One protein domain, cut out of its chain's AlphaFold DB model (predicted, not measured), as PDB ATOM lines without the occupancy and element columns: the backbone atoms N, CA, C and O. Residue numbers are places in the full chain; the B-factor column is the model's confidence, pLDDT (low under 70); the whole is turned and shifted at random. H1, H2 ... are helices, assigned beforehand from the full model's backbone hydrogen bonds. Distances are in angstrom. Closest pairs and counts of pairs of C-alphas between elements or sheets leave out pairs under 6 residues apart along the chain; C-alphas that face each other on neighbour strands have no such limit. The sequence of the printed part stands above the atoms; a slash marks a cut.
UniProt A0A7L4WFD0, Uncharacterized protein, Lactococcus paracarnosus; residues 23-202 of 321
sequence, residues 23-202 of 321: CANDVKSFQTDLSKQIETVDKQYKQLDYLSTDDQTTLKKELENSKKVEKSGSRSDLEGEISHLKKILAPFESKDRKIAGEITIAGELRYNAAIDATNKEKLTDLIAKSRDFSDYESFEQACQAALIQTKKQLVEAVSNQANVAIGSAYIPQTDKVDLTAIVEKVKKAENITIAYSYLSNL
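Overview. This is residues 23 to 202 of the 321 residues of an uncharacterized protein of Lactococcus paracarnosus (UniProt A0A7L4WFD0). The model is a long, narrow row of helical hairpins. An up-and-down bundle of three helices, H1, H2 and H3, in which each helix runs against the one before it, makes one end. A second up-and-down bundle, H4 to H8, continues from it in staggered fashion, with H4 and H5 beside the first part of long H6 and the hairpin of H7 and H8 beside its later part. The 180 printed residues hold eight named helices, H1 to H8 in chain order, and no named strand; the class is all helix. The whole is extended, with a radius of gyration of the C-alphas of 24.5 A and spans of 84 by 34 by 19 A, only just a rod.

Along the chain. H1, residues 27 to 45, begins at C-alpha 27 (-28.629, -20.465, -50.686) and is 26.8 A long. H2 is residues 53 to 69, 24.6 A, and H3 is residues 75 to 88. H4, residues 90 to 109, measures 29.1 A, and H5 is residues 117 to 129. H6, residues 136 to 166, is the longest at 43.6 A and begins at C-alpha 136 (-17.761, -35.887, -17.616). H7 is residues 173 to 188, and H8, residues 192 to 202, ends at C-alpha 202 (-3.225, -18.153, 7.272).

Arrangement. H1 touches H3, the same way at 14 degrees, a shallow tilt; their closest C-alphas, Val 27 and Arg 75, are 5.5 A apart. H2 touches H3 in a hairpin, closest at the C-alphas of Ser 66 and Glu 81, 6.6 A. H3 and H4 meet only through their link. H4 touches H5 with residues 103 to 109 alone, closest at the C-alphas of Ala 106 and Leu 123, 5.6 A. The hub is H6, which touches H4, H5, H7 and H8. With residues 136 to 150 alone it touches H4, at a steep tilt of 35.2 degrees, only just past shallow; the closest C-alphas are Glu 102 and Cys 143, 6.8 A. H7 and H8 form a hairpin at a shallow tilt of 15 degrees, with the C-alphas of Val 186 and Ala 195 closest at 5.4 A. H1 and H8 are apart. Every O i to N i+4 pair is within hydrogen-bond range in H1, H2, H4, H5, H6 and H7; in H3 it is 9 of 10, in H8 6 of 7.

Size, cuts and confidence. The C-alphas of Gly 73 and Ala 169, the two farthest apart, are 84.7 A from each other. The printed part has no cut and no long link. Residues 169 to 174, of which 173 and 174 belong to H7, stand free. Mean pLDDT of the printed part is 89.9; residues 23 to 25 and residue 192 are under 70.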
ATOM      1  N   CYS A  23     -25.302 -10.448 -44.099       46.72
ATOM      2  CA  CYS A  23     -26.626 -10.595 -44.701       46.72
ATOM      3  C   CYS A  23     -26.505 -11.073 -46.157       46.72
ATOM      4  O   CYS A  23     -26.311 -10.265 -47.067       46.72
ATOM      5  N   ALA A  24     -26.602 -12.375 -46.382       55.47
ATOM      6  CA  ALA A  24     -26.596 -12.949 -47.713       55.47
ATOM      7  C   ALA A  24     -27.994 -13.490 -48.046       55.47
ATOM      8  O   ALA A  24     -28.712 -13.961 -47.167       55.47
ATOM      9  N   ASN A  25     -28.441 -13.316 -49.292       65.50
ATOM     10  CA  ASN A  25     -29.841 -13.549 -49.676       65.50
ATOM     11  C   ASN A  25     -30.060 -14.844 -50.473       65.50
ATOM     12  O   ASN A  25     -31.212 -15.186 -50.744       65.50
ATOM     13  N   ASP A  26     -28.998 -15.565 -50.835       83.12
ATOM     14  CA  ASP A  26     -29.050 -16.762 -51.676       83.12
ATOM     15  C   ASP A  26     -28.513 -18.013 -50.960       83.12
ATOM     16  O   ASP A  26     -27.685 -17.946 -50.064       83.12
ATOM     17  N   VAL A  27     -28.973 -19.197 -51.360       87.88
ATOM     18  CA  VAL A  27     -28.629 -20.465 -50.686       87.88
ATOM     19  C   VAL A  27     -27.114 -20.728 -50.670       87.88
ATOM     20  O   VAL A  27     -26.587 -21.187 -49.663       87.88
ATOM     21  N   LYS A  28     -26.383 -20.386 -51.741       89.56
ATOM     22  CA  LYS A  28     -24.934 -20.653 -51.850       89.56
ATOM     23  C   LYS A  28     -24.098 -19.890 -50.827       89.56
ATOM     24  O   LYS A  28     -23.080 -20.401 -50.352       89.56
ATOM     25  N   SER A  29     -24.497 -18.668 -50.490       88.44
ATOM     26  CA  SER A  29     -23.797 -17.887 -49.475       88.44
ATOM     27  C   SER A  29     -24.014 -18.460 -48.077       88.44
ATOM     28  O   SER A  29     -23.043 -18.567 -47.331       88.44
ATOM     29  N   PHE A  30     -25.220 -18.945 -47.760       87.94
ATOM     30  CA  PHE A  30     -25.478 -19.686 -46.520       87.94
ATOM     31  C   PHE A  30     -24.702 -21.004 -46.441       87.94
ATOM     32  O   PHE A  30     -24.166 -21.322 -45.385       87.94
ATOM     33  N   GLN A  31     -24.566 -21.745 -47.546       92.12
ATOM     34  CA  GLN A  31     -23.719 -22.946 -47.589       92.12
ATOM     35  C   GLN A  31     -22.253 -22.602 -47.288       92.12
ATOM     36  O   GLN A  31     -21.606 -23.265 -46.483       92.12
ATOM     37  N   THR A  32     -21.745 -21.514 -47.878       92.00
ATOM     38  CA  THR A  32     -20.376 -21.030 -47.631       92.00
ATOM     39  C   THR A  32     -20.175 -20.589 -46.176       92.00
ATOM     40  O   THR A  32     -19.124 -20.861 -45.597       92.00
ATOM     41  N   ASP A  33     -21.153 -19.899 -45.583       89.62
ATOM     42  CA  ASP A  33     -21.095 -19.486 -44.175       89.62
ATOM     43  C   ASP A  33     -21.125 -20.698 -43.234       89.62
ATOM     44  O   ASP A  33     -20.281 -20.808 -42.342       89.62
ATOM     45  N   LEU A  34     -22.015 -21.662 -43.487       92.25
ATOM     46  CA  LEU A  34     -22.077 -22.903 -42.721       92.25
ATOM     47  C   LEU A  34     -20.752 -23.681 -42.796       92.25
ATOM     48  O   LEU A  34     -20.236 -24.095 -41.760       92.25
ATOM     49  N   SER A  35     -20.144 -23.791 -43.981       93.56
ATOM     50  CA  SER A  35     -18.831 -24.429 -44.172       93.56
ATOM     51  C   SER A  35     -17.742 -23.809 -43.282       93.56
ATOM     52  O   SER A  35     -17.043 -24.505 -42.542       93.56
ATOM     53  N   LYS A  36     -17.657 -22.471 -43.257       92.50
ATOM     54  CA  LYS A  36     -16.709 -21.737 -42.400       92.50
ATOM     55  C   LYS A  36     -16.979 -21.949 -40.913       92.50
ATOM     56  O   LYS A  36     -16.038 -22.004 -40.117       92.50
ATOM     57  N   GLN A  37     -18.246 -22.045 -40.515       91.31
ATOM     58  CA  GLN A  37     -18.610 -22.297 -39.122       91.31
ATOM     59  C   GLN A  37     -18.243 -23.717 -38.692       91.31
ATOM     60  O   GLN A  37     -17.686 -23.878 -37.610       91.31
ATOM     61  N   ILE A  38     -18.442 -24.719 -39.553       93.62
ATOM     62  CA  ILE A  38     -17.985 -26.097 -39.318       93.62
ATOM     63  C   ILE A  38     -16.467 -26.126 -39.094       93.62
ATOM     64  O   ILE A  38     -16.007 -26.706 -38.111       93.62
ATOM     65  N   GLU A  39     -15.683 -25.469 -39.957       93.50
ATOM     66  CA  GLU A  39     -14.221 -25.376 -39.798       93.50
ATOM     67  C   GLU A  39     -13.813 -24.662 -38.502       93.50
ATOM     68  O   GLU A  39     -12.874 -25.076 -37.818       93.50
ATOM     69  N   THR A  40     -14.526 -23.588 -38.151       92.50
ATOM     70  CA  THR A  40     -14.264 -22.815 -36.933       92.50
ATOM     71  C   THR A  40     -14.502 -23.666 -35.690       92.50
ATOM     72  O   THR A  40     -13.616 -23.750 -34.836       92.50
ATOM     73  N   VAL A  41     -15.647 -24.350 -35.615       91.94
ATOM     74  CA  VAL A  41     -15.994 -25.218 -34.484       91.94
ATOM     75  C   VAL A  41     -15.032 -26.405 -34.393       91.94
ATOM     76  O   VAL A  41     -14.531 -26.672 -33.306       91.94
ATOM     77  N   ASP A  42     -14.689 -27.071 -35.505       92.62
ATOM     78  CA  ASP A  42     -13.710 -28.176 -35.515       92.62
ATOM     79  C   ASP A  42     -12.331 -27.734 -34.998       92.62
ATOM     80  O   ASP A  42     -11.685 -28.445 -34.222       92.62
ATOM     81  N   LYS A  43     -11.882 -26.533 -35.379       93.00
ATOM     82  CA  LYS A  43     -10.615 -25.973 -34.900       93.00
ATOM     83  C   LYS A  43     -10.658 -25.652 -33.408       93.00
ATOM     84  O   LYS A  43      -9.711 -26.000 -32.709       93.00
ATOM     85  N   GLN A  44     -11.702 -24.973 -32.934       90.75
ATOM     86  CA  GLN A  44     -11.823 -24.604 -31.520       90.75
ATOM     87  C   GLN A  44     -11.969 -25.841 -30.632       90.75
ATOM     88  O   GLN A  44     -11.302 -25.946 -29.610       90.75
ATOM     89  N   TYR A  45     -12.755 -26.822 -31.068       89.75
ATOM     90  CA  TYR A  45     -12.893 -28.110 -30.399       89.75
ATOM     91  C   TYR A  45     -11.548 -28.803 -30.159       89.75
ATOM     92  O   TYR A  45     -11.268 -29.240 -29.049       89.75
ATOM     93  N   LYS A  46     -10.675 -28.851 -31.173       90.06
ATOM     94  CA  LYS A  46      -9.338 -29.464 -31.065       90.06
ATOM     95  C   LYS A  46      -8.384 -28.725 -30.121       90.06
ATOM     96  O   LYS A  46      -7.293 -29.228 -29.868       90.06
ATOM     97  N   GLN A  47      -8.749 -27.531 -29.654       91.00
ATOM     98  CA  GLN A  47      -7.978 -26.759 -28.678       91.00
ATOM     99  C   GLN A  47      -8.427 -26.999 -27.232       91.00
ATOM    100  O   GLN A  47      -7.752 -26.521 -26.325       91.00
ATOM    101  N   LEU A  48      -9.538 -27.709 -27.011       90.62
ATOM    102  CA  LEU A  48     -10.011 -28.055 -25.674       90.62
ATOM    103  C   LEU A  48      -9.190 -29.235 -25.135       90.62
ATOM    104  O   LEU A  48      -9.066 -30.270 -25.790       90.62
ATOM    105  N   ASP A  49      -8.607 -29.054 -23.951       89.69
ATOM    106  CA  ASP A  49      -7.644 -29.983 -23.347       89.69
ATOM    107  C   ASP A  49      -8.333 -31.053 -22.478       89.69
ATOM    108  O   ASP A  49      -7.775 -32.134 -22.274       89.69
ATOM    109  N   TYR A  50      -9.522 -30.750 -21.945       92.19
ATOM    110  CA  TYR A  50     -10.201 -31.518 -20.899       92.19
ATOM    111  C   TYR A  50     -11.639 -31.869 -21.296       92.19
ATOM    112  O   TYR A  50     -12.609 -31.457 -20.654       92.19
ATOM    113  N   LEU A  51     -11.779 -32.653 -22.365       92.19
ATOM    114  CA  LEU A  51     -13.067 -33.183 -22.810       92.19
ATOM    115  C   LEU A  51     -13.165 -34.685 -22.619       92.19
ATOM    116  O   LEU A  51     -12.255 -35.428 -22.993       92.19
ATOM    117  N   SER A  52     -14.333 -35.112 -22.139       94.88
ATOM    118  CA  SER A  52     -14.663 -36.524 -22.032       94.88
ATOM    119  C   SER A  52     -14.735 -37.184 -23.413       94.88
ATOM    120  O   SER A  52     -15.033 -36.527 -24.416       94.88
ATOM    121  N   THR A  53     -14.486 -38.491 -23.492       93.88
ATOM    122  CA  THR A  53     -14.639 -39.244 -24.747       93.88
ATOM    123  C   THR A  53     -16.065 -39.142 -25.304       93.88
ATOM    124  O   THR A  53     -16.244 -39.051 -26.525       93.88
ATOM    125  N   ASP A  54     -17.078 -39.089 -24.436       94.19
ATOM    126  CA  ASP A  54     -18.483 -38.946 -24.830       94.19
ATOM    127  C   ASP A  54     -18.780 -37.559 -25.414       94.19
ATOM    128  O   ASP A  54     -19.439 -37.440 -26.453       94.19
ATOM    129  N   ASP A  55     -18.226 -36.504 -24.813       94.19
ATOM    130  CA  ASP A  55     -18.336 -35.135 -25.322       94.19
ATOM    131  C   ASP A  55     -17.635 -34.992 -26.684       94.19
ATOM    132  O   ASP A  55     -18.194 -34.429 -27.629       94.19
ATOM    133  N   GLN A  56     -16.440 -35.577 -26.824       93.56
ATOM    134  CA  GLN A  56     -15.708 -35.633 -28.092       93.56
ATOM    135  C   GLN A  56     -16.507 -36.358 -29.184       93.56
ATOM    136  O   GLN A  56     -16.542 -35.924 -30.339       93.56
ATOM    137  N   THR A  57     -17.158 -37.468 -28.834       94.56
ATOM    138  CA  THR A  57     -17.986 -38.254 -29.759       94.56
ATOM    139  C   THR A  57     -19.238 -37.484 -30.170       94.56
ATOM    140  O   THR A  57     -19.577 -37.441 -31.355       94.56
ATOM    141  N   THR A  58     -19.888 -36.824 -29.212       94.50
ATOM    142  CA  THR A  58     -21.069 -35.987 -29.447       94.50
ATOM    143  C   THR A  58     -20.744 -34.860 -30.419       94.50
ATOM    144  O   THR A  58     -21.415 -34.722 -31.440       94.50
ATOM    145  N   LEU A  59     -19.668 -34.106 -30.183       93.69
ATOM    146  CA  LEU A  59     -19.337 -32.971 -31.039       93.69
ATOM    147  C   LEU A  59     -18.893 -33.396 -32.451       93.69
ATOM    148  O   LEU A  59     -19.251 -32.743 -33.430       93.69
ATOM    149  N   LYS A  60     -18.187 -34.527 -32.589       94.38
ATOM    150  CA  LYS A  60     -17.885 -35.107 -33.911       94.38
ATOM    151  C   LYS A  60     -19.156 -35.453 -34.688       94.38
ATOM    152  O   LYS A  60     -19.250 -35.120 -35.867       94.38
ATOM    153  N   LYS A  61     -20.135 -36.086 -34.032       96.38
ATOM    154  CA  LYS A  61     -21.421 -36.446 -34.649       96.38
ATOM    155  C   LYS A  61     -22.188 -35.209 -35.118       96.38
ATOM    156  O   LYS A  61     -22.762 -35.215 -36.204       96.38
ATOM    157  N   GLU A  62     -22.176 -34.151 -34.321       95.62
ATOM    158  CA  GLU A  62     -22.821 -32.884 -34.661       95.62
ATOM    159  C   GLU A  62     -22.149 -32.216 -35.867       95.62
ATOM    160  O   GLU A  62     -22.828 -31.898 -36.837       95.62
ATOM    161  N   LEU A  63     -20.813 -32.141 -35.895       95.38
ATOM    162  CA  LEU A  63     -20.071 -31.635 -37.058       95.38
ATOM    163  C   LEU A  63     -20.339 -32.450 -38.337       95.38
ATOM    164  O   LEU A  63     -20.417 -31.890 -39.432       95.38
ATOM    165  N   GLU A  64     -20.486 -33.773 -38.231       96.19
ATOM    166  CA  GLU A  64     -20.878 -34.623 -39.362       96.19
ATOM    167  C   GLU A  64     -22.311 -34.356 -39.836       96.19
ATOM    168  O   GLU A  64     -22.571 -34.393 -41.042       96.19
ATOM    169  N   ASN A  65     -23.240 -34.083 -38.918       95.81
ATOM    170  CA  ASN A  65     -24.608 -33.703 -39.258       95.81
ATOM    171  C   ASN A  65     -24.635 -32.348 -39.973       95.81
ATOM    172  O   ASN A  65     -25.238 -32.252 -41.045       95.81
ATOM    173  N   SER A  66     -23.898 -31.351 -39.482       94.75
ATOM    174  CA  SER A  66     -23.808 -30.038 -40.125       94.75
ATOM    175  C   SER A  66     -23.251 -30.127 -41.549       94.75
ATOM    176  O   SER A  66     -23.790 -29.503 -42.459       94.75
ATOM    177  N   LYS A  67     -22.243 -30.982 -41.794       94.88
ATOM    178  CA  LYS A  67     -21.714 -31.251 -43.153       94.88
ATOM    179  C   LYS A  67     -22.749 -31.862 -44.102       94.88
ATOM    180  O   LYS A  67     -22.636 -31.724 -45.321       94.88
ATOM    181  N   LYS A  68     -23.746 -32.585 -43.580       95.38
ATOM    182  CA  LYS A  68     -24.871 -33.082 -44.389       95.38
ATOM    183  C   LYS A  68     -25.846 -31.946 -44.699       95.38
ATOM    184  O   LYS A  68     -26.264 -31.828 -45.849       95.38
ATOM    185  N   VAL A  69     -26.158 -31.104 -43.710       94.62
ATOM    186  CA  VAL A  69     -27.058 -29.944 -43.862       94.62
ATOM    187  C   VAL A  69     -26.469 -28.874 -44.782       94.62
ATOM    188  O   VAL A  69     -27.214 -28.259 -45.536       94.62
ATOM    189  N   GLU A  70     -25.144 -28.723 -44.836       92.75
ATOM    190  CA  GLU A  70     -24.427 -27.852 -45.786       92.75
ATOM    191  C   GLU A  70     -24.812 -28.105 -47.250       92.75
ATOM    192  O   GLU A  70     -24.775 -27.197 -48.074       92.75
ATOM    193  N   LYS A  71     -25.250 -29.322 -47.591       93.19
ATOM    194  CA  LYS A  71     -25.709 -29.669 -48.945       93.19
ATOM    195  C   LYS A  71     -27.191 -29.365 -49.185       93.19
ATOM    196  O   LYS A  71     -27.690 -29.643 -50.275       93.19
ATOM    197  N   SER A  72     -27.905 -28.827 -48.193       90.88
ATOM    198  CA  SER A  72     -29.327 -28.502 -48.302       90.88
ATOM    199  C   SER A  72     -29.560 -27.378 -49.312       90.88
ATOM    200  O   SER A  72     -28.783 -26.427 -49.416       90.88
ATOM    201  N   GLY A  73     -30.661 -27.497 -50.056       88.56
ATOM    202  CA  GLY A  73     -31.200 -26.426 -50.894       88.56
ATOM    203  C   GLY A  73     -32.122 -25.465 -50.131       88.56
ATOM    204  O   GLY A  73     -32.576 -24.477 -50.702       88.56
ATOM    205  N   SER A  74     -32.426 -25.756 -48.863       94.12
ATOM    206  CA  SER A  74     -33.315 -24.961 -48.015       94.12
ATOM    207  C   SER A  74     -32.520 -23.907 -47.253       94.12
ATOM    208  O   SER A  74     -31.677 -24.223 -46.415       94.12
ATOM    209  N   ARG A  75     -32.833 -22.631 -47.500       89.50
ATOM    210  CA  ARG A  75     -32.276 -21.506 -46.733       89.50
ATOM    211  C   ARG A  75     -32.579 -21.633 -45.235       89.50
ATOM    212  O   ARG A  75     -31.697 -21.379 -44.425       89.50
ATOM    213  N   SER A  76     -33.798 -22.043 -44.883       91.62
ATOM    214  CA  SER A  76     -34.223 -22.192 -43.486       91.62
ATOM    215  C   SER A  76     -33.398 -23.246 -42.748       91.62
ATOM    216  O   SER A  76     -33.076 -23.053 -41.578       91.62
ATOM    217  N   ASP A  77     -33.049 -24.347 -43.418       93.50
ATOM    218  CA  ASP A  77     -32.253 -25.419 -42.811       93.50
ATOM    219  C   ASP A  77     -30.831 -24.923 -42.527       93.50
ATOM    220  O   ASP A  77     -30.300 -25.134 -41.441       93.50
ATOM    221  N   LEU A  78     -30.238 -24.208 -43.491       91.25
ATOM    222  CA  LEU A  78     -28.894 -23.647 -43.358       91.25
ATOM    223  C   LEU A  78     -28.830 -22.573 -42.261       91.25
ATOM    224  O   LEU A  78     -27.913 -22.593 -41.443       91.25
ATOM    225  N   GLU A  79     -29.804 -21.656 -42.206       89.69
ATOM    226  CA  GLU A  79     -29.905 -20.634 -41.151       89.69
ATOM    227  C   GLU A  79     -30.073 -21.260 -39.756       89.69
ATOM    228  O   GLU A  79     -29.452 -20.809 -38.781       89.69
ATOM    229  N   GLY A  80     -30.894 -22.311 -39.659       92.19
ATOM    230  CA  GLY A  80     -31.086 -23.082 -38.435       92.19
ATOM    231  C   GLY A  80     -29.789 -23.735 -37.962       92.19
ATOM    232  O   GLY A  80     -29.410 -23.578 -36.801       92.19
ATOM    233  N   GLU A  81     -29.067 -24.387 -38.872       94.81
ATOM    234  CA  GLU A  81     -27.819 -25.089 -38.564       94.81
ATOM    235  C   GLU A  81     -26.677 -24.135 -38.191       94.81
ATOM    236  O   GLU A  81     -25.949 -24.374 -37.229       94.81
ATOM    237  N   ILE A  82     -26.562 -22.997 -38.881       88.31
ATOM    238  CA  ILE A  82     -25.651 -21.906 -38.504       88.31
ATOM    239  C   ILE A  82     -25.930 -21.449 -37.064       88.31
ATOM    240  O   ILE A  82     -25.022 -21.270 -36.250       88.31
ATOM    241  N   SER A  83     -27.204 -21.270 -36.716       89.44
ATOM    242  CA  SER A  83     -27.593 -20.856 -35.365       89.44
ATOM    243  C   SER A  83     -27.304 -21.932 -34.313       89.44
ATOM    244  O   SER A  83     -26.997 -21.591 -33.167       89.44
ATOM    245  N   HIS A  84     -27.396 -23.209 -34.692       92.50
ATOM    246  CA  HIS A  84     -27.077 -24.363 -33.851       92.50
ATOM    247  C   HIS A  84     -25.574 -24.467 -33.571       92.50
ATOM    248  O   HIS A  84     -25.169 -24.441 -32.407       92.50
ATOM    249  N   LEU A  85     -24.730 -24.457 -34.609       88.81
ATOM    250  CA  LEU A  85     -23.270 -24.533 -34.467       88.81
ATOM    251  C   LEU A  85     -22.691 -23.399 -33.618       88.81
ATOM    252  O   LEU A  85     -21.783 -23.628 -32.820       88.81
ATOM    253  N   LYS A  86     -23.252 -22.188 -33.704       85.00
ATOM    254  CA  LYS A  86     -22.851 -21.064 -32.837       85.00
ATOM    255  C   LYS A  86     -23.053 -21.337 -31.346       85.00
ATOM    256  O   LYS A  86     -22.387 -20.719 -30.522       85.00
ATOM    257  N   LYS A  87     -23.986 -22.220 -30.988       90.38
ATOM    258  CA  LYS A  87     -24.339 -22.535 -29.596       90.38
ATOM    259  C   LYS A  87     -23.715 -23.830 -29.104       90.38
ATOM    260  O   LYS A  87     -23.591 -24.010 -27.895       90.38
ATOM    261  N   ILE A  88     -23.326 -24.718 -30.016       91.62
ATOM    262  CA  ILE A  88     -22.969 -26.087 -29.662       91.62
ATOM    263  C   ILE A  88     -21.689 -26.187 -28.837       91.62
ATOM    264  O   ILE A  88     -21.579 -27.067 -27.995       91.62
ATOM    265  N   LEU A  89     -20.741 -25.267 -29.040       90.25
ATOM    266  CA  LEU A  89     -19.426 -25.312 -28.403       90.25
ATOM    267  C   LEU A  89     -19.436 -24.797 -26.950       90.25
ATOM    268  O   LEU A  89     -18.688 -25.293 -26.109       90.25
ATOM    269  N   ALA A  90     -20.323 -23.850 -26.636       91.06
ATOM    270  CA  ALA A  90     -20.407 -23.189 -25.333       91.06
ATOM    271  C   ALA A  90     -20.480 -24.142 -24.113       91.06
ATOM    272  O   ALA A  90     -19.751 -23.905 -23.141       91.06
ATOM    273  N   PRO A  91     -21.304 -25.214 -24.102       92.62
ATOM    274  CA  PRO A  91     -21.314 -26.152 -22.979       92.62
ATOM    275  C   PRO A  91     -19.969 -26.874 -22.803       92.62
ATOM    276  O   PRO A  91     -19.509 -27.026 -21.673       92.62
ATOM    277  N   PHE A  92     -19.296 -27.255 -23.891       92.81
ATOM    278  CA  PHE A  92     -18.002 -27.946 -23.848       92.81
ATOM    279  C   PHE A  92     -16.873 -27.033 -23.356       92.81
ATOM    280  O   PHE A  92     -16.063 -27.447 -22.534       92.81
ATOM    281  N   GLU A  93     -16.863 -25.761 -23.764       90.56
ATOM    282  CA  GLU A  93     -15.924 -24.754 -23.240       90.56
ATOM    283  C   GLU A  93     -16.128 -24.476 -21.748       90.56
ATOM    284  O   GLU A  93     -15.192 -24.121 -21.025       90.56
ATOM    285  N   SER A  94     -17.370 -24.563 -21.269       92.50
ATOM    286  CA  SER A  94     -17.664 -24.411 -19.846       92.50
ATOM    287  C   SER A  94     -17.133 -25.600 -19.046       92.50
ATOM    288  O   SER A  94     -16.496 -25.384 -18.012       92.50
ATOM    289  N   LYS A  95     -17.350 -26.823 -19.547       93.69
ATOM    290  CA  LYS A  95     -16.818 -28.069 -18.985       93.69
ATOM    291  C   LYS A  95     -15.285 -28.062 -18.931       93.69
ATOM    292  O   LYS A  95     -14.719 -28.249 -17.856       93.69
ATOM    293  N   ASP A  96     -14.626 -27.758 -20.050       92.88
ATOM    294  CA  ASP A  96     -13.162 -27.702 -20.158       92.88
ATOM    295  C   ASP A  96     -12.554 -26.725 -19.139       92.88
ATOM    296  O   ASP A  96     -11.689 -27.103 -18.348       92.88
ATOM    297  N   ARG A  97     -13.081 -25.493 -19.063       91.25
ATOM    298  CA  ARG A  97     -12.611 -24.490 -18.092       91.25
ATOM    299  C   ARG A  97     -12.769 -24.941 -16.647       91.25
ATOM    300  O   ARG A  97     -11.903 -24.645 -15.819       91.25
ATOM    301  N   LYS A  98     -13.872 -25.618 -16.328       90.69
ATOM    302  CA  LYS A  98     -14.133 -26.101 -14.971       90.69
ATOM    303  C   LYS A  98     -13.110 -27.162 -14.571       90.69
ATOM    304  O   LYS A  98     -12.448 -26.996 -13.546       90.69
ATOM    305  N   ILE A  99     -12.903 -28.170 -15.418       92.75
ATOM    306  CA  ILE A  99     -11.909 -29.220 -15.174       92.75
ATOM    307  C   ILE A  99     -10.493 -28.637 -15.139       92.75
ATOM    308  O   ILE A  99      -9.740 -28.931 -14.213       92.75
ATOM    309  N   ALA A 100     -10.134 -27.737 -16.056       92.00
ATOM    310  CA  ALA A 100      -8.832 -27.071 -16.049       92.00
ATOM    311  C   ALA A 100      -8.540 -26.365 -14.708       92.00
ATOM    312  O   ALA A 100      -7.421 -26.442 -14.183       92.00
ATOM    313  N   GLY A 101      -9.548 -25.704 -14.127       88.44
ATOM    314  CA  GLY A 101      -9.459 -25.085 -12.804       88.44
ATOM    315  C   GLY A 101      -9.227 -26.106 -11.687       88.44
ATOM    316  O   GLY A 101      -8.308 -25.941 -10.881       88.44
ATOM    317  N   GLU A 102     -10.006 -27.186 -11.664       89.81
ATOM    318  CA  GLU A 102      -9.887 -28.259 -10.668       89.81
ATOM    319  C   GLU A 102      -8.521 -28.968 -10.740       89.81
ATOM    320  O   GLU A 102      -7.867 -29.163  -9.713       89.81
ATOM    321  N   ILE A 103      -8.032 -29.263 -11.948       92.81
ATOM    322  CA  ILE A 103      -6.719 -29.884 -12.185       92.81
ATOM    323  C   ILE A 103      -5.567 -28.963 -11.786       92.81
ATOM    324  O   ILE A 103      -4.564 -29.427 -11.236       92.81
ATOM    325  N   THR A 104      -5.709 -27.654 -11.998       89.94
ATOM    326  CA  THR A 104      -4.722 -26.672 -11.532       89.94
ATOM    327  C   THR A 104      -4.602 -26.708 -10.008       89.94
ATOM    328  O   THR A 104      -3.496 -26.848  -9.483       89.94
ATOM    329  N   ILE A 105      -5.733 -26.675  -9.295       86.50
ATOM    330  CA  ILE A 105      -5.766 -26.741  -7.827       86.50
ATOM    331  C   ILE A 105      -5.191 -28.077  -7.330       86.50
ATOM    332  O   ILE A 105      -4.344 -28.092  -6.435       86.50
ATOM    333  N   ALA A 106      -5.588 -29.201  -7.935       90.94
ATOM    334  CA  ALA A 106      -5.047 -30.521  -7.606       90.94
ATOM    335  C   ALA A 106      -3.517 -30.576  -7.780       90.94
ATOM    336  O   ALA A 106      -2.802 -31.139  -6.944       90.94
ATOM    337  N   GLY A 107      -3.005 -29.955  -8.848       91.38
ATOM    338  CA  GLY A 107      -1.581 -29.892  -9.164       91.38
ATOM    339  C   GLY A 107      -0.749 -29.129  -8.134       91.38
ATOM    340  O   GLY A 107       0.404 -29.505  -7.900       91.38
ATOM    341  N   GLU A 108      -1.317 -28.102  -7.504       86.62
ATOM    342  CA  GLU A 108      -0.680 -27.382  -6.398       86.62
ATOM    343  C   GLU A 108      -0.762 -28.173  -5.088       86.62
ATOM    344  O   GLU A 108       0.240 -28.338  -4.386       86.62
ATOM    345  N   LEU A 109      -1.940 -28.724  -4.780       86.25
ATOM    346  CA  LEU A 109      -2.197 -29.426  -3.526       86.25
ATOM    347  C   LEU A 109      -1.373 -30.709  -3.381       86.25
ATOM    348  O   LEU A 109      -0.875 -30.985  -2.291       86.25
ATOM    349  N   ARG A 110      -1.134 -31.474  -4.454       91.19
ATOM    350  CA  ARG A 110      -0.379 -32.741  -4.350       91.19
ATOM    351  C   ARG A 110       1.046 -32.592  -3.793       91.19
ATOM    352  O   ARG A 110       1.629 -33.568  -3.334       91.19
ATOM    353  N   TYR A 111       1.619 -31.387  -3.817       88.56
ATOM    354  CA  TYR A 111       2.951 -31.119  -3.268       88.56
ATOM    355  C   TYR A 111       2.929 -30.530  -1.854       88.56
ATOM    356  O   TYR A 111       3.987 -30.352  -1.251       88.56
ATOM    357  N   ASN A 112       1.757 -30.238  -1.290       86.00
ATOM    358  CA  ASN A 112       1.671 -29.664   0.045       86.00
ATOM    359  C   ASN A 112       2.087 -30.694   1.108       86.00
ATOM    360  O   ASN A 112       1.624 -31.836   1.113       86.00
ATOM    361  N   ALA A 113       2.948 -30.292   2.041       86.25
ATOM    362  CA  ALA A 113       3.442 -31.168   3.100       86.25
ATOM    363  C   ALA A 113       2.337 -31.651   4.060       86.25
ATOM    364  O   ALA A 113       2.455 -32.747   4.596       86.25
ATOM    365  N   ALA A 114       1.265 -30.875   4.237       85.44
ATOM    366  CA  ALA A 114       0.165 -31.196   5.147       85.44
ATOM    367  C   ALA A 114      -0.812 -32.257   4.608       85.44
ATOM    368  O   ALA A 114      -1.652 -32.744   5.359       85.44
ATOM    369  N   ILE A 115      -0.731 -32.598   3.319       89.69
ATOM    370  CA  ILE A 115      -1.617 -33.587   2.696       89.69
ATOM    371  C   ILE A 115      -0.966 -34.965   2.782       89.69
ATOM    372  O   ILE A 115       0.224 -35.120   2.477       89.69
ATOM    373  N   ASP A 116      -1.748 -35.963   3.190       93.00
ATOM    374  CA  ASP A 116      -1.268 -37.337   3.305       93.00
ATOM    375  C   ASP A 116      -0.958 -37.976   1.940       93.00
ATOM    376  O   ASP A 116      -1.347 -37.487   0.876       93.00
ATOM    377  N   ALA A 117      -0.201 -39.073   1.964       94.69
ATOM    378  CA  ALA A 117       0.212 -39.765   0.747       94.69
ATOM    379  C   ALA A 117      -0.989 -40.282  -0.064       94.69
ATOM    380  O   ALA A 117      -1.001 -40.144  -1.284       94.69
ATOM    381  N   THR A 118      -2.020 -40.797   0.611       94.94
ATOM    382  CA  THR A 118      -3.226 -41.350  -0.015       94.94
ATOM    383  C   THR A 118      -3.955 -40.310  -0.862       94.94
ATOM    384  O   THR A 118      -4.314 -40.568  -2.009       94.94
ATOM    385  N   ASN A 119      -4.167 -39.106  -0.337       93.75
ATOM    386  CA  ASN A 119      -4.832 -38.040  -1.076       93.75
ATOM    387  C   ASN A 119      -3.919 -37.442  -2.148       93.75
ATOM    388  O   ASN A 119      -4.405 -37.106  -3.225       93.75
ATOM    389  N   LYS A 120      -2.601 -37.377  -1.926       95.19
ATOM    390  CA  LYS A 120      -1.643 -36.994  -2.981       95.19
ATOM    391  C   LYS A 120      -1.680 -37.943  -4.175       95.19
ATOM    392  O   LYS A 120      -1.621 -37.483  -5.317       95.19
ATOM    393  N   GLU A 121      -1.787 -39.240  -3.915       96.06
ATOM    394  CA  GLU A 121      -1.916 -40.265  -4.948       96.06
ATOM    395  C   GLU A 121      -3.227 -40.092  -5.719       96.06
ATOM    396  O   GLU A 121      -3.188 -39.978  -6.941       96.06
ATOM    397  N   LYS A 122      -4.362 -39.923  -5.023       96.12
ATOM    398  CA  LYS A 122      -5.658 -39.626  -5.663       96.12
ATOM    399  C   LYS A 122      -5.609 -38.386  -6.555       96.12
ATOM    400  O   LYS A 122      -6.084 -38.425  -7.683       96.12
ATOM    401  N   LEU A 123      -5.027 -37.283  -6.075       96.00
ATOM    402  CA  LEU A 123      -4.880 -36.066  -6.881       96.00
ATOM    403  C   LEU A 123      -3.989 -36.308  -8.105       96.00
ATOM    404  O   LEU A 123      -4.269 -35.796  -9.183       96.00
ATOM    405  N   THR A 124      -2.921 -37.091  -7.953       96.44
ATOM    406  CA  THR A 124      -2.017 -37.430  -9.060       96.44
ATOM    407  C   THR A 124      -2.710 -38.290 -10.114       96.44
ATOM    408  O   THR A 124      -2.567 -38.004 -11.302       96.44
ATOM    409  N   ASP A 125      -3.494 -39.278  -9.688       95.69
ATOM    410  CA  ASP A 125      -4.309 -40.126 -10.561       95.69
ATOM    411  C   ASP A 125      -5.356 -39.304 -11.330       95.69
ATOM    412  O   ASP A 125      -5.446 -39.408 -12.552       95.69
ATOM    413  N   LEU A 126      -6.070 -38.396 -10.655       96.00
ATOM    414  CA  LEU A 126      -7.027 -37.489 -11.303       96.00
ATOM    415  C   LEU A 126      -6.361 -36.573 -12.338       96.00
ATOM    416  O   LEU A 126      -6.873 -36.414 -13.443       96.00
ATOM    417  N   ILE A 127      -5.188 -36.009 -12.026       95.31
ATOM    418  CA  ILE A 127      -4.422 -35.201 -12.987       95.31
ATOM    419  C   ILE A 127      -4.034 -36.037 -14.209       95.31
ATOM    420  O   ILE A 127      -4.128 -35.543 -15.330       95.31
ATOM    421  N   ALA A 128      -3.616 -37.290 -14.017       94.50
ATOM    422  CA  ALA A 128      -3.257 -38.175 -15.122       94.50
ATOM    423  C   ALA A 128      -4.474 -38.517 -16.002       94.50
ATOM    424  O   ALA A 128      -4.382 -38.437 -17.225       94.50
ATOM    425  N   LYS A 129      -5.622 -38.815 -15.382       94.94
ATOM    426  CA  LYS A 129      -6.884 -39.160 -16.060       94.94
ATOM    427  C   LYS A 129      -7.601 -37.974 -16.696       94.94
ATOM    428  O   LYS A 129      -8.451 -38.172 -17.552       94.94
ATOM    429  N   SER A 130      -7.238 -36.744 -16.338       93.56
ATOM    430  CA  SER A 130      -7.907 -35.529 -16.826       93.56
ATOM    431  C   SER A 130      -7.904 -35.347 -18.343       93.56
ATOM    432  O   SER A 130      -8.680 -34.554 -18.857       93.56
ATOM    433  N   ARG A 131      -7.043 -36.065 -19.067       87.50
ATOM    434  CA  ARG A 131      -6.971 -36.022 -20.534       87.50
ATOM    435  C   ARG A 131      -7.580 -37.243 -21.210       87.50
ATOM    436  O   ARG A 131      -7.636 -37.285 -22.434       87.50
ATOM    437  N   ASP A 132      -7.976 -38.237 -20.425       89.38
ATOM    438  CA  ASP A 132      -8.464 -39.521 -20.911       89.38
ATOM    439  C   ASP A 132      -9.505 -40.078 -19.931       89.38
ATOM    440  O   ASP A 132      -9.245 -40.975 -19.127       89.38
ATOM    441  N   PHE A 133     -10.683 -39.451 -19.947       92.69
ATOM    442  CA  PHE A 133     -11.839 -39.852 -19.154       92.69
ATOM    443  C   PHE A 133     -13.068 -39.970 -20.053       92.69
ATOM    444  O   PHE A 133     -13.255 -39.189 -20.983       92.69
ATOM    445  N   SER A 134     -13.907 -40.969 -19.791       89.94
ATOM    446  CA  SER A 134     -15.023 -41.299 -20.683       89.94
ATOM    447  C   SER A 134     -16.263 -40.455 -20.416       89.94
ATOM    448  O   SER A 134     -16.854 -39.950 -21.363       89.94
ATOM    449  N   ASP A 135     -16.597 -40.253 -19.137       94.12
ATOM    450  CA  ASP A 135     -17.795 -39.542 -18.690       94.12
ATOM    451  C   ASP A 135     -17.436 -38.302 -17.866       94.12
ATOM    452  O   ASP A 135     -16.661 -38.364 -16.905       94.12
ATOM    453  N   TYR A 136     -18.024 -37.172 -18.247       93.25
ATOM    454  CA  TYR A 136     -17.761 -35.887 -17.616       93.25
ATOM    455  C   TYR A 136     -18.292 -35.807 -16.188       93.25
ATOM    456  O   TYR A 136     -17.568 -35.357 -15.301       93.25
ATOM    457  N   GLU A 137     -19.527 -36.246 -15.949       93.94
ATOM    458  CA  GLU A 137     -20.162 -36.071 -14.641       93.94
ATOM    459  C   GLU A 137     -19.445 -36.889 -13.567       93.94
ATOM    460  O   GLU A 137     -19.128 -36.372 -12.493       93.94
ATOM    461  N   SER A 138     -19.101 -38.137 -13.881       94.56
ATOM    462  CA  SER A 138     -18.349 -39.019 -12.989       94.56
ATOM    463  C   SER A 138     -16.951 -38.477 -12.695       94.56
ATOM    464  O   SER A 138     -16.505 -38.512 -11.544       94.56
ATOM    465  N   PHE A 139     -16.247 -37.962 -13.710       96.00
ATOM    466  CA  PHE A 139     -14.909 -37.402 -13.518       96.00
ATOM    467  C   PHE A 139     -14.941 -36.117 -12.680       96.00
ATOM    468  O   PHE A 139     -14.162 -35.979 -11.736       96.00
ATOM    469  N   GLU A 140     -15.882 -35.213 -12.962       93.69
ATOM    470  CA  GLU A 140     -16.084 -33.984 -12.190       93.69
ATOM    471  C   GLU A 140     -16.394 -34.298 -10.717       93.69
ATOM    472  O   GLU A 140     -15.786 -33.731  -9.806       93.69
ATOM    473  N   GLN A 141     -17.290 -35.256 -10.457       93.81
ATOM    474  CA  GLN A 141     -17.614 -35.687  -9.096       93.81
ATOM    475  C   GLN A 141     -16.393 -36.262  -8.368       93.81
ATOM    476  O   GLN A 141     -16.172 -35.955  -7.192       93.81
ATOM    477  N   ALA A 142     -15.572 -37.063  -9.054       94.56
ATOM    478  CA  ALA A 142     -14.344 -37.611  -8.483       94.56
ATOM    479  C   ALA A 142     -13.333 -36.504  -8.133       94.56
ATOM    480  O   ALA A 142     -12.763 -36.516  -7.034       94.56
ATOM    481  N   CYS A 143     -13.162 -35.515  -9.017       92.75
ATOM    482  CA  CYS A 143     -12.350 -34.326  -8.764       92.75
ATOM    483  C   CYS A 143     -12.840 -33.564  -7.533       92.75
ATOM    484  O   CYS A 143     -12.068 -33.325  -6.600       92.75
ATOM    485  N   GLN A 144     -14.132 -33.242  -7.472       91.12
ATOM    486  CA  GLN A 144     -14.712 -32.506  -6.351       91.12
ATOM    487  C   GLN A 144     -14.581 -33.257  -5.029       91.12
ATOM    488  O   GLN A 144     -14.180 -32.662  -4.028       91.12
ATOM    489  N   ALA A 145     -14.849 -34.563  -5.012       92.06
ATOM    490  CA  ALA A 145     -14.716 -35.377  -3.809       92.06
ATOM    491  C   ALA A 145     -13.272 -35.379  -3.278       92.06
ATOM    492  O   ALA A 145     -13.045 -35.137  -2.087       92.06
ATOM    493  N   ALA A 146     -12.285 -35.591  -4.156       92.75
ATOM    494  CA  ALA A 146     -10.874 -35.577  -3.777       92.75
ATOM    495  C   ALA A 146     -10.427 -34.195  -3.276       92.75
ATOM    496  O   ALA A 146      -9.734 -34.089  -2.259       92.75
ATOM    497  N   LEU A 147     -10.863 -33.130  -3.948       90.31
ATOM    498  CA  LEU A 147     -10.576 -31.751  -3.567       90.31
ATOM    499  C   LEU A 147     -11.199 -31.389  -2.208       90.31
ATOM    500  O   LEU A 147     -10.516 -30.808  -1.362       90.31
ATOM    501  N   ILE A 148     -12.447 -31.784  -1.938       88.00
ATOM    502  CA  ILE A 148     -13.114 -31.573  -0.641       88.00
ATOM    503  C   ILE A 148     -12.373 -32.303   0.484       88.00
ATOM    504  O   ILE A 148     -12.099 -31.708   1.532       88.00
ATOM    505  N   GLN A 149     -12.019 -33.575   0.275       90.12
ATOM    506  CA  GLN A 149     -11.287 -34.358   1.271       90.12
ATOM    507  C   GLN A 149      -9.925 -33.720   1.581       90.12
ATOM    508  O   GLN A 149      -9.557 -33.550   2.745       90.12
ATOM    509  N   THR A 150      -9.219 -33.294   0.537       88.81
ATOM    510  CA  THR A 150      -7.921 -32.630   0.650       88.81
ATOM    511  C   THR A 150      -8.030 -31.284   1.370       88.81
ATOM    512  O   THR A 150      -7.230 -30.986   2.260       88.81
ATOM    513  N   LYS A 151      -9.056 -30.482   1.049       84.31
ATOM    514  CA  LYS A 151      -9.360 -29.231   1.755       84.31
ATOM    515  C   LYS A 151      -9.526 -29.487   3.246       84.31
ATOM    516  O   LYS A 151      -8.929 -28.766   4.037       84.31
ATOM    517  N   LYS A 152     -10.305 -30.498   3.640       86.31
ATOM    518  CA  LYS A 152     -10.544 -30.810   5.056       86.31
ATOM    519  C   LYS A 152      -9.233 -31.053   5.808       86.31
ATOM    520  O   LYS A 152      -9.024 -30.442   6.851       86.31
ATOM    521  N   GLN A 153      -8.342 -31.868   5.248       88.00
ATOM    522  CA  GLN A 153      -7.036 -32.145   5.855       88.00
ATOM    523  C   GLN A 153      -6.161 -30.903   5.962       88.00
ATOM    524  O   GLN A 153      -5.574 -30.645   7.010       88.00
ATOM    525  N   LEU A 154      -6.097 -30.109   4.894       84.56
ATOM    526  CA  LEU A 154      -5.288 -28.898   4.879       84.56
ATOM    527  C   LEU A 154      -5.801 -27.866   5.896       84.56
ATOM    528  O   LEU A 154      -5.015 -27.293   6.649       84.56
ATOM    529  N   VAL A 155      -7.122 -27.669   5.963       84.94
ATOM    530  CA  VAL A 155      -7.779 -26.806   6.955       84.94
ATOM    531  C   VAL A 155      -7.455 -27.267   8.372       84.94
ATOM    532  O   VAL A 155      -7.114 -26.435   9.210       84.94
ATOM    533  N   GLU A 156      -7.544 -28.566   8.642       87.62
ATOM    534  CA  GLU A 156      -7.262 -29.142   9.956       87.62
ATOM    535  C   GLU A 156      -5.793 -28.961  10.351       87.62
ATOM    536  O   GLU A 156      -5.510 -28.422  11.420       87.62
ATOM    537  N   ALA A 157      -4.857 -29.303   9.464       85.62
ATOM    538  CA  ALA A 157      -3.424 -29.172   9.714       85.62
ATOM    539  C   ALA A 157      -3.011 -27.719  10.005       85.62
ATOM    540  O   ALA A 157      -2.350 -27.449  11.012       85.62
ATOM    541  N   VAL A 158      -3.439 -26.770   9.166       82.06
ATOM    542  CA  VAL A 158      -3.087 -25.353   9.342       82.06
ATOM    543  C   VAL A 158      -3.810 -24.754  10.553       82.06
ATOM    544  O   VAL A 158      -3.201 -24.002  11.311       82.06
ATOM    545  N   SER A 159      -5.074 -25.120  10.799       87.06
ATOM    546  CA  SER A 159      -5.796 -24.672  12.001       87.06
ATOM    547  C   SER A 159      -5.132 -25.176  13.277       87.06
ATOM    548  O   SER A 159      -5.023 -24.420  14.236       87.06
ATOM    549  N   ASN A 160      -4.660 -26.424  13.302       89.06
ATOM    550  CA  ASN A 160      -3.958 -26.979  14.457       89.06
ATOM    551  C   ASN A 160      -2.653 -26.225  14.719       89.06
ATOM    552  O   ASN A 160      -2.391 -25.834  15.854       89.06
ATOM    553  N   GLN A 161      -1.879 -25.934  13.673       85.88
ATOM    554  CA  GLN A 161      -0.665 -25.131  13.803       85.88
ATOM    555  C   GLN A 161      -0.958 -23.707  14.308       85.88
ATOM    556  O   GLN A 161      -0.269 -23.215  15.203       85.88
ATOM    557  N   ALA A 162      -1.998 -23.058  13.779       90.00
ATOM    558  CA  ALA A 162      -2.428 -21.736  14.226       90.00
ATOM    559  C   ALA A 162      -2.910 -21.756  15.686       90.00
ATOM    560  O   ALA A 162      -2.530 -20.888  16.467       90.00
ATOM    561  N   ASN A 163      -3.681 -22.769  16.088       91.12
ATOM    562  CA  ASN A 163      -4.169 -22.925  17.458       91.12
ATOM    563  C   ASN A 163      -3.031 -23.122  18.466       91.12
ATOM    564  O   ASN A 163      -3.100 -22.581  19.567       91.12
ATOM    565  N   VAL A 164      -1.965 -23.836  18.089       90.12
ATOM    566  CA  VAL A 164      -0.752 -23.948  18.915       90.12
ATOM    567  C   VAL A 164      -0.123 -22.570  19.142       90.12
ATOM    568  O   VAL A 164       0.234 -22.244  20.272       90.12
ATOM    569  N   ALA A 165      -0.037 -21.730  18.104       90.06
ATOM    570  CA  ALA A 165       0.467 -20.363  18.246       90.06
ATOM    571  C   ALA A 165      -0.461 -19.495  19.120       90.06
ATOM    572  O   ALA A 165       0.012 -18.818  20.031       90.06
ATOM    573  N   ILE A 166      -1.777 -19.564  18.893       93.25
ATOM    574  CA  ILE A 166      -2.820 -18.850  19.657       93.25
ATOM    575  C   ILE A 166      -2.795 -19.213  21.150       93.25
ATOM    576  O   ILE A 166      -3.085 -18.365  21.996       93.25
ATOM    577  N   GLY A 167      -2.479 -20.470  21.472       92.44
ATOM    578  CA  GLY A 167      -2.389 -20.974  22.841       92.44
ATOM    579  C   GLY A 167      -1.127 -20.547  23.596       92.44
ATOM    580  O   GLY A 167      -1.048 -20.774  24.800       92.44
ATOM    581  N   SER A 168      -0.148 -19.931  22.927       92.62
ATOM    582  CA  SER A 168       1.071 -19.454  23.583       92.62
ATOM    583  C   SER A 168       0.768 -18.332  24.577       92.62
ATOM    584  O   SER A 168       0.061 -17.381  24.253       92.62
ATOM    585  N   ALA A 169       1.370 -18.387  25.767       92.69
ATOM    586  CA  ALA A 169       1.286 -17.305  26.751       92.69
ATOM    587  C   ALA A 169       2.001 -16.017  26.296       92.69
ATOM    588  O   ALA A 169       1.749 -14.943  26.835       92.69
ATOM    589  N   TYR A 170       2.883 -16.120  25.298       93.25
ATOM    590  CA  TYR A 170       3.728 -15.021  24.824       93.25
ATOM    591  C   TYR A 170       3.211 -14.361  23.539       93.25
ATOM    592  O   TYR A 170       3.836 -13.418  23.040       93.25
ATOM    593  N   ILE A 171       2.098 -14.852  22.981       94.19
ATOM    594  CA  ILE A 171       1.515 -14.285  21.765       94.19
ATOM    595  C   ILE A 171       0.985 -12.865  22.038       94.19
ATOM    596  O   ILE A 171       0.250 -12.654  23.007       94.19
ATOM    597  N   PRO A 172       1.306 -11.871  21.191       91.25
ATOM    598  CA  PRO A 172       0.667 -10.563  21.267       91.25
ATOM    599  C   PRO A 172      -0.852 -10.664  21.056       91.25
ATOM    600  O   PRO A 172      -1.324 -11.376  20.170       91.25
ATOM    601  N   GLN A 173      -1.638  -9.907  21.826       91.06
ATOM    602  CA  GLN A 173      -3.104  -9.975  21.755       91.06
ATOM    603  C   GLN A 173      -3.655  -9.617  20.362       91.06
ATOM    604  O   GLN A 173      -4.625 -10.224  19.917       91.06
ATOM    605  N   THR A 174      -3.029  -8.673  19.655       92.12
ATOM    606  CA  THR A 174      -3.401  -8.310  18.276       92.12
ATOM    607  C   THR A 174      -3.226  -9.487  17.321       92.12
ATOM    608  O   THR A 174      -4.145  -9.832  16.587       92.12
ATOM    609  N   ASP A 175      -2.088 -10.180  17.414       93.94
ATOM    610  CA  ASP A 175      -1.782 -11.346  16.584       93.94
ATOM    611  C   ASP A 175      -2.740 -12.504  16.866       93.94
ATOM    612  O   ASP A 175      -3.146 -13.223  15.953       93.94
ATOM    613  N   LYS A 176      -3.136 -12.664  18.133       93.75
ATOM    614  CA  LYS A 176      -4.130 -13.652  18.551       93.75
ATOM    615  C   LYS A 176      -5.491 -13.396  17.907       93.75
ATOM    616  O   LYS A 176      -6.115 -14.340  17.415       93.75
ATOM    617  N   VAL A 177      -5.950 -12.145  17.906       93.38
ATOM    618  CA  VAL A 177      -7.222 -11.746  17.280       93.38
ATOM    619  C   VAL A 177      -7.166 -11.976  15.769       93.38
ATOM    620  O   VAL A 177      -8.060 -12.625  15.224       93.38
ATOM    621  N   ASP A 178      -6.091 -11.533  15.113       91.94
ATOM    622  CA  ASP A 178      -5.923 -11.664  13.663       91.94
ATOM    623  C   ASP A 178      -5.893 -13.132  13.218       91.94
ATOM    624  O   ASP A 178      -6.633 -13.529  12.313       91.94
ATOM    625  N   LEU A 179      -5.098 -13.974  13.889       92.62
ATOM    626  CA  LEU A 179      -5.048 -15.409  13.602       92.62
ATOM    627  C   LEU A 179      -6.402 -16.081  13.802       92.62
ATOM    628  O   LEU A 179      -6.824 -16.859  12.947       92.62
ATOM    629  N   THR A 180      -7.098 -15.770  14.898       93.38
ATOM    630  CA  THR A 180      -8.419 -16.348  15.184       93.38
ATOM    631  C   THR A 180      -9.412 -16.003  14.075       93.38
ATOM    632  O   THR A 180     -10.102 -16.888  13.564       93.38
ATOM    633  N   ALA A 181      -9.426 -14.743  13.627       92.62
ATOM    634  CA  ALA A 181     -10.298 -14.293  12.547       92.62
ATOM    635  C   ALA A 181      -9.997 -15.001  11.214       92.62
ATOM    636  O   ALA A 181     -10.922 -15.375  10.487       92.62
ATOM    637  N   ILE A 182      -8.719 -15.214  10.877       90.81
ATOM    638  CA  ILE A 182      -8.344 -15.922   9.646       90.81
ATOM    639  C   ILE A 182      -8.708 -17.413   9.739       90.81
ATOM    640  O   ILE A 182      -9.283 -17.948   8.790       90.81
ATOM    641  N   VAL A 183      -8.443 -18.077  10.871       92.06
ATOM    642  CA  VAL A 183      -8.835 -19.483  11.099       92.06
ATOM    643  C   VAL A 183     -10.340 -19.662  10.906       92.06
ATOM    644  O   VAL A 183     -10.782 -20.618  10.266       92.06
ATOM    645  N   GLU A 184     -11.146 -18.729  11.408       91.62
ATOM    646  CA  GLU A 184     -12.596 -18.800  11.270       91.62
ATOM    647  C   GLU A 184     -13.067 -18.595   9.821       91.62
ATOM    648  O   GLU A 184     -13.941 -19.330   9.355       91.62
ATOM    649  N   LYS A 185     -12.432 -17.687   9.067       91.00
ATOM    650  CA  LYS A 185     -12.684 -17.523   7.621       91.00
ATOM    651  C   LYS A 185     -12.348 -18.784   6.827       91.00
ATOM    652  O   LYS A 185     -13.117 -19.174   5.953       91.00
ATOM    653  N   VAL A 186     -11.238 -19.451   7.150       88.50
ATOM    654  CA  VAL A 186     -10.847 -20.716   6.508       88.50
ATOM    655  C   VAL A 186     -11.891 -21.809   6.774       88.50
ATOM    656  O   VAL A 186     -12.299 -22.502   5.843       88.50
ATOM    657  N   LYS A 187     -12.369 -21.936   8.020       86.06
ATOM    658  CA  LYS A 187     -13.387 -22.931   8.406       86.06
ATOM    659  C   LYS A 187     -14.749 -22.690   7.749       86.06
ATOM    660  O   LYS A 187     -15.427 -23.654   7.413       86.06
ATOM    661  N   LYS A 188     -15.140 -21.424   7.565       88.50
ATOM    662  CA  LYS A 188     -16.434 -21.026   6.976       88.50
ATOM    663  C   LYS A 188     -16.415 -20.887   5.451       88.50
ATOM    664  O   LYS A 188     -17.437 -20.553   4.866       88.50
ATOM    665  N   ALA A 189     -15.278 -21.112   4.793       84.62
ATOM    666  CA  ALA A 189     -15.171 -20.944   3.351       84.62
ATOM    667  C   ALA A 189     -16.099 -21.910   2.589       84.62
ATOM    668  O   ALA A 189     -15.949 -23.131   2.690       84.62
ATOM    669  N   GLU A 190     -16.999 -21.352   1.777       77.62
ATOM    670  CA  GLU A 190     -18.073 -22.078   1.080       77.62
ATOM    671  C   GLU A 190     -17.559 -23.069   0.032       77.62
ATOM    672  O   GLU A 190     -18.067 -24.180  -0.089       77.62
ATOM    673  N   ASN A 191     -16.503 -22.710  -0.699       72.62
ATOM    674  CA  ASN A 191     -15.902 -23.564  -1.723       72.62
ATOM    675  C   ASN A 191     -14.380 -23.661  -1.556       72.62
ATOM    676  O   ASN A 191     -13.797 -23.096  -0.623       72.62
ATOM    677  N   ILE A 192     -13.735 -24.467  -2.404       69.25
ATOM    678  CA  ILE A 192     -12.296 -24.716  -2.297       69.25
ATOM    679  C   ILE A 192     -11.452 -23.521  -2.739       69.25
ATOM    680  O   ILE A 192     -10.455 -23.228  -2.089       69.25
ATOM    681  N   THR A 193     -11.885 -22.781  -3.758       72.19
ATOM    682  CA  THR A 193     -11.185 -21.592  -4.259       72.19
ATOM    683  C   THR A 193     -11.078 -20.516  -3.179       72.19
ATOM    684  O   THR A 193      -9.989 -20.013  -2.895       72.19
ATOM    685  N   ILE A 194     -12.193 -20.218  -2.504       76.94
ATOM    686  CA  ILE A 194     -12.235 -19.273  -1.381       76.94
ATOM    687  C   ILE A 194     -11.365 -19.783  -0.228       76.94
ATOM    688  O   ILE A 194     -10.530 -19.037   0.284       76.94
ATOM    689  N   ALA A 195     -11.505 -21.057   0.151       77.44
ATOM    690  CA  ALA A 195     -10.713 -21.640   1.234       77.44
ATOM    691  C   ALA A 195      -9.208 -21.526   0.968       77.44
ATOM    692  O   ALA A 195      -8.453 -21.153   1.862       77.44
ATOM    693  N   TYR A 196      -8.782 -21.795  -0.265       75.38
ATOM    694  CA  TYR A 196      -7.379 -21.760  -0.655       75.38
ATOM    695  C   TYR A 196      -6.781 -20.348  -0.573       75.38
ATOM    696  O   TYR A 196      -5.673 -20.173  -0.062       75.38
ATOM    697  N   SER A 197      -7.549 -19.323  -0.966       78.38
ATOM    698  CA  SER A 197      -7.140 -17.918  -0.809       78.38
ATOM    699  C   SER A 197      -6.858 -17.542   0.655       78.38
ATOM    700  O   SER A 197      -5.865 -16.872   0.948       78.38
ATOM    701  N   TYR A 198      -7.679 -18.029   1.593       83.94
ATOM    702  CA  TYR A 198      -7.487 -17.779   3.020       83.94
ATOM    703  C   TYR A 198      -6.395 -18.656   3.629       83.94
ATOM    704  O   TYR A 198      -5.694 -18.196   4.526       83.94
ATOM    705  N   LEU A 199      -6.218 -19.886   3.144       79.31
ATOM    706  CA  LEU A 199      -5.186 -20.810   3.621       79.31
ATOM    707  C   LEU A 199      -3.776 -20.274   3.376       79.31
ATOM    708  O   LEU A 199      -2.950 -20.310   4.285       79.31
ATOM    709  N   SER A 200      -3.519 -19.723   2.188       78.81
ATOM    710  CA  SER A 200      -2.233 -19.088   1.874       78.81
ATOM    711  C   SER A 200      -1.921 -17.929   2.832       78.81
ATOM    712  O   SER A 200      -0.817 -17.830   3.383       78.81
ATOM    713  N   ASN A 201      -2.929 -17.094   3.113       84.94
ATOM    714  CA  ASN A 201      -2.812 -16.011   4.084       84.94
ATOM    715  C   ASN A 201      -2.560 -16.559   5.500       84.94
ATOM    716  O   ASN A 201      -1.583 -16.185   6.139       84.94
ATOM    717  N   LEU A 202      -3.360 -17.533   5.952       86.25
ATOM    718  CA  LEU A 202      -3.225 -18.153   7.272       86.25
ATOM    719  C   LEU A 202      -1.835 -18.746   7.496       86.25
ATOM    720  O   LEU A 202      -1.250 -18.543   8.556       86.25
TER     721      LEU A 202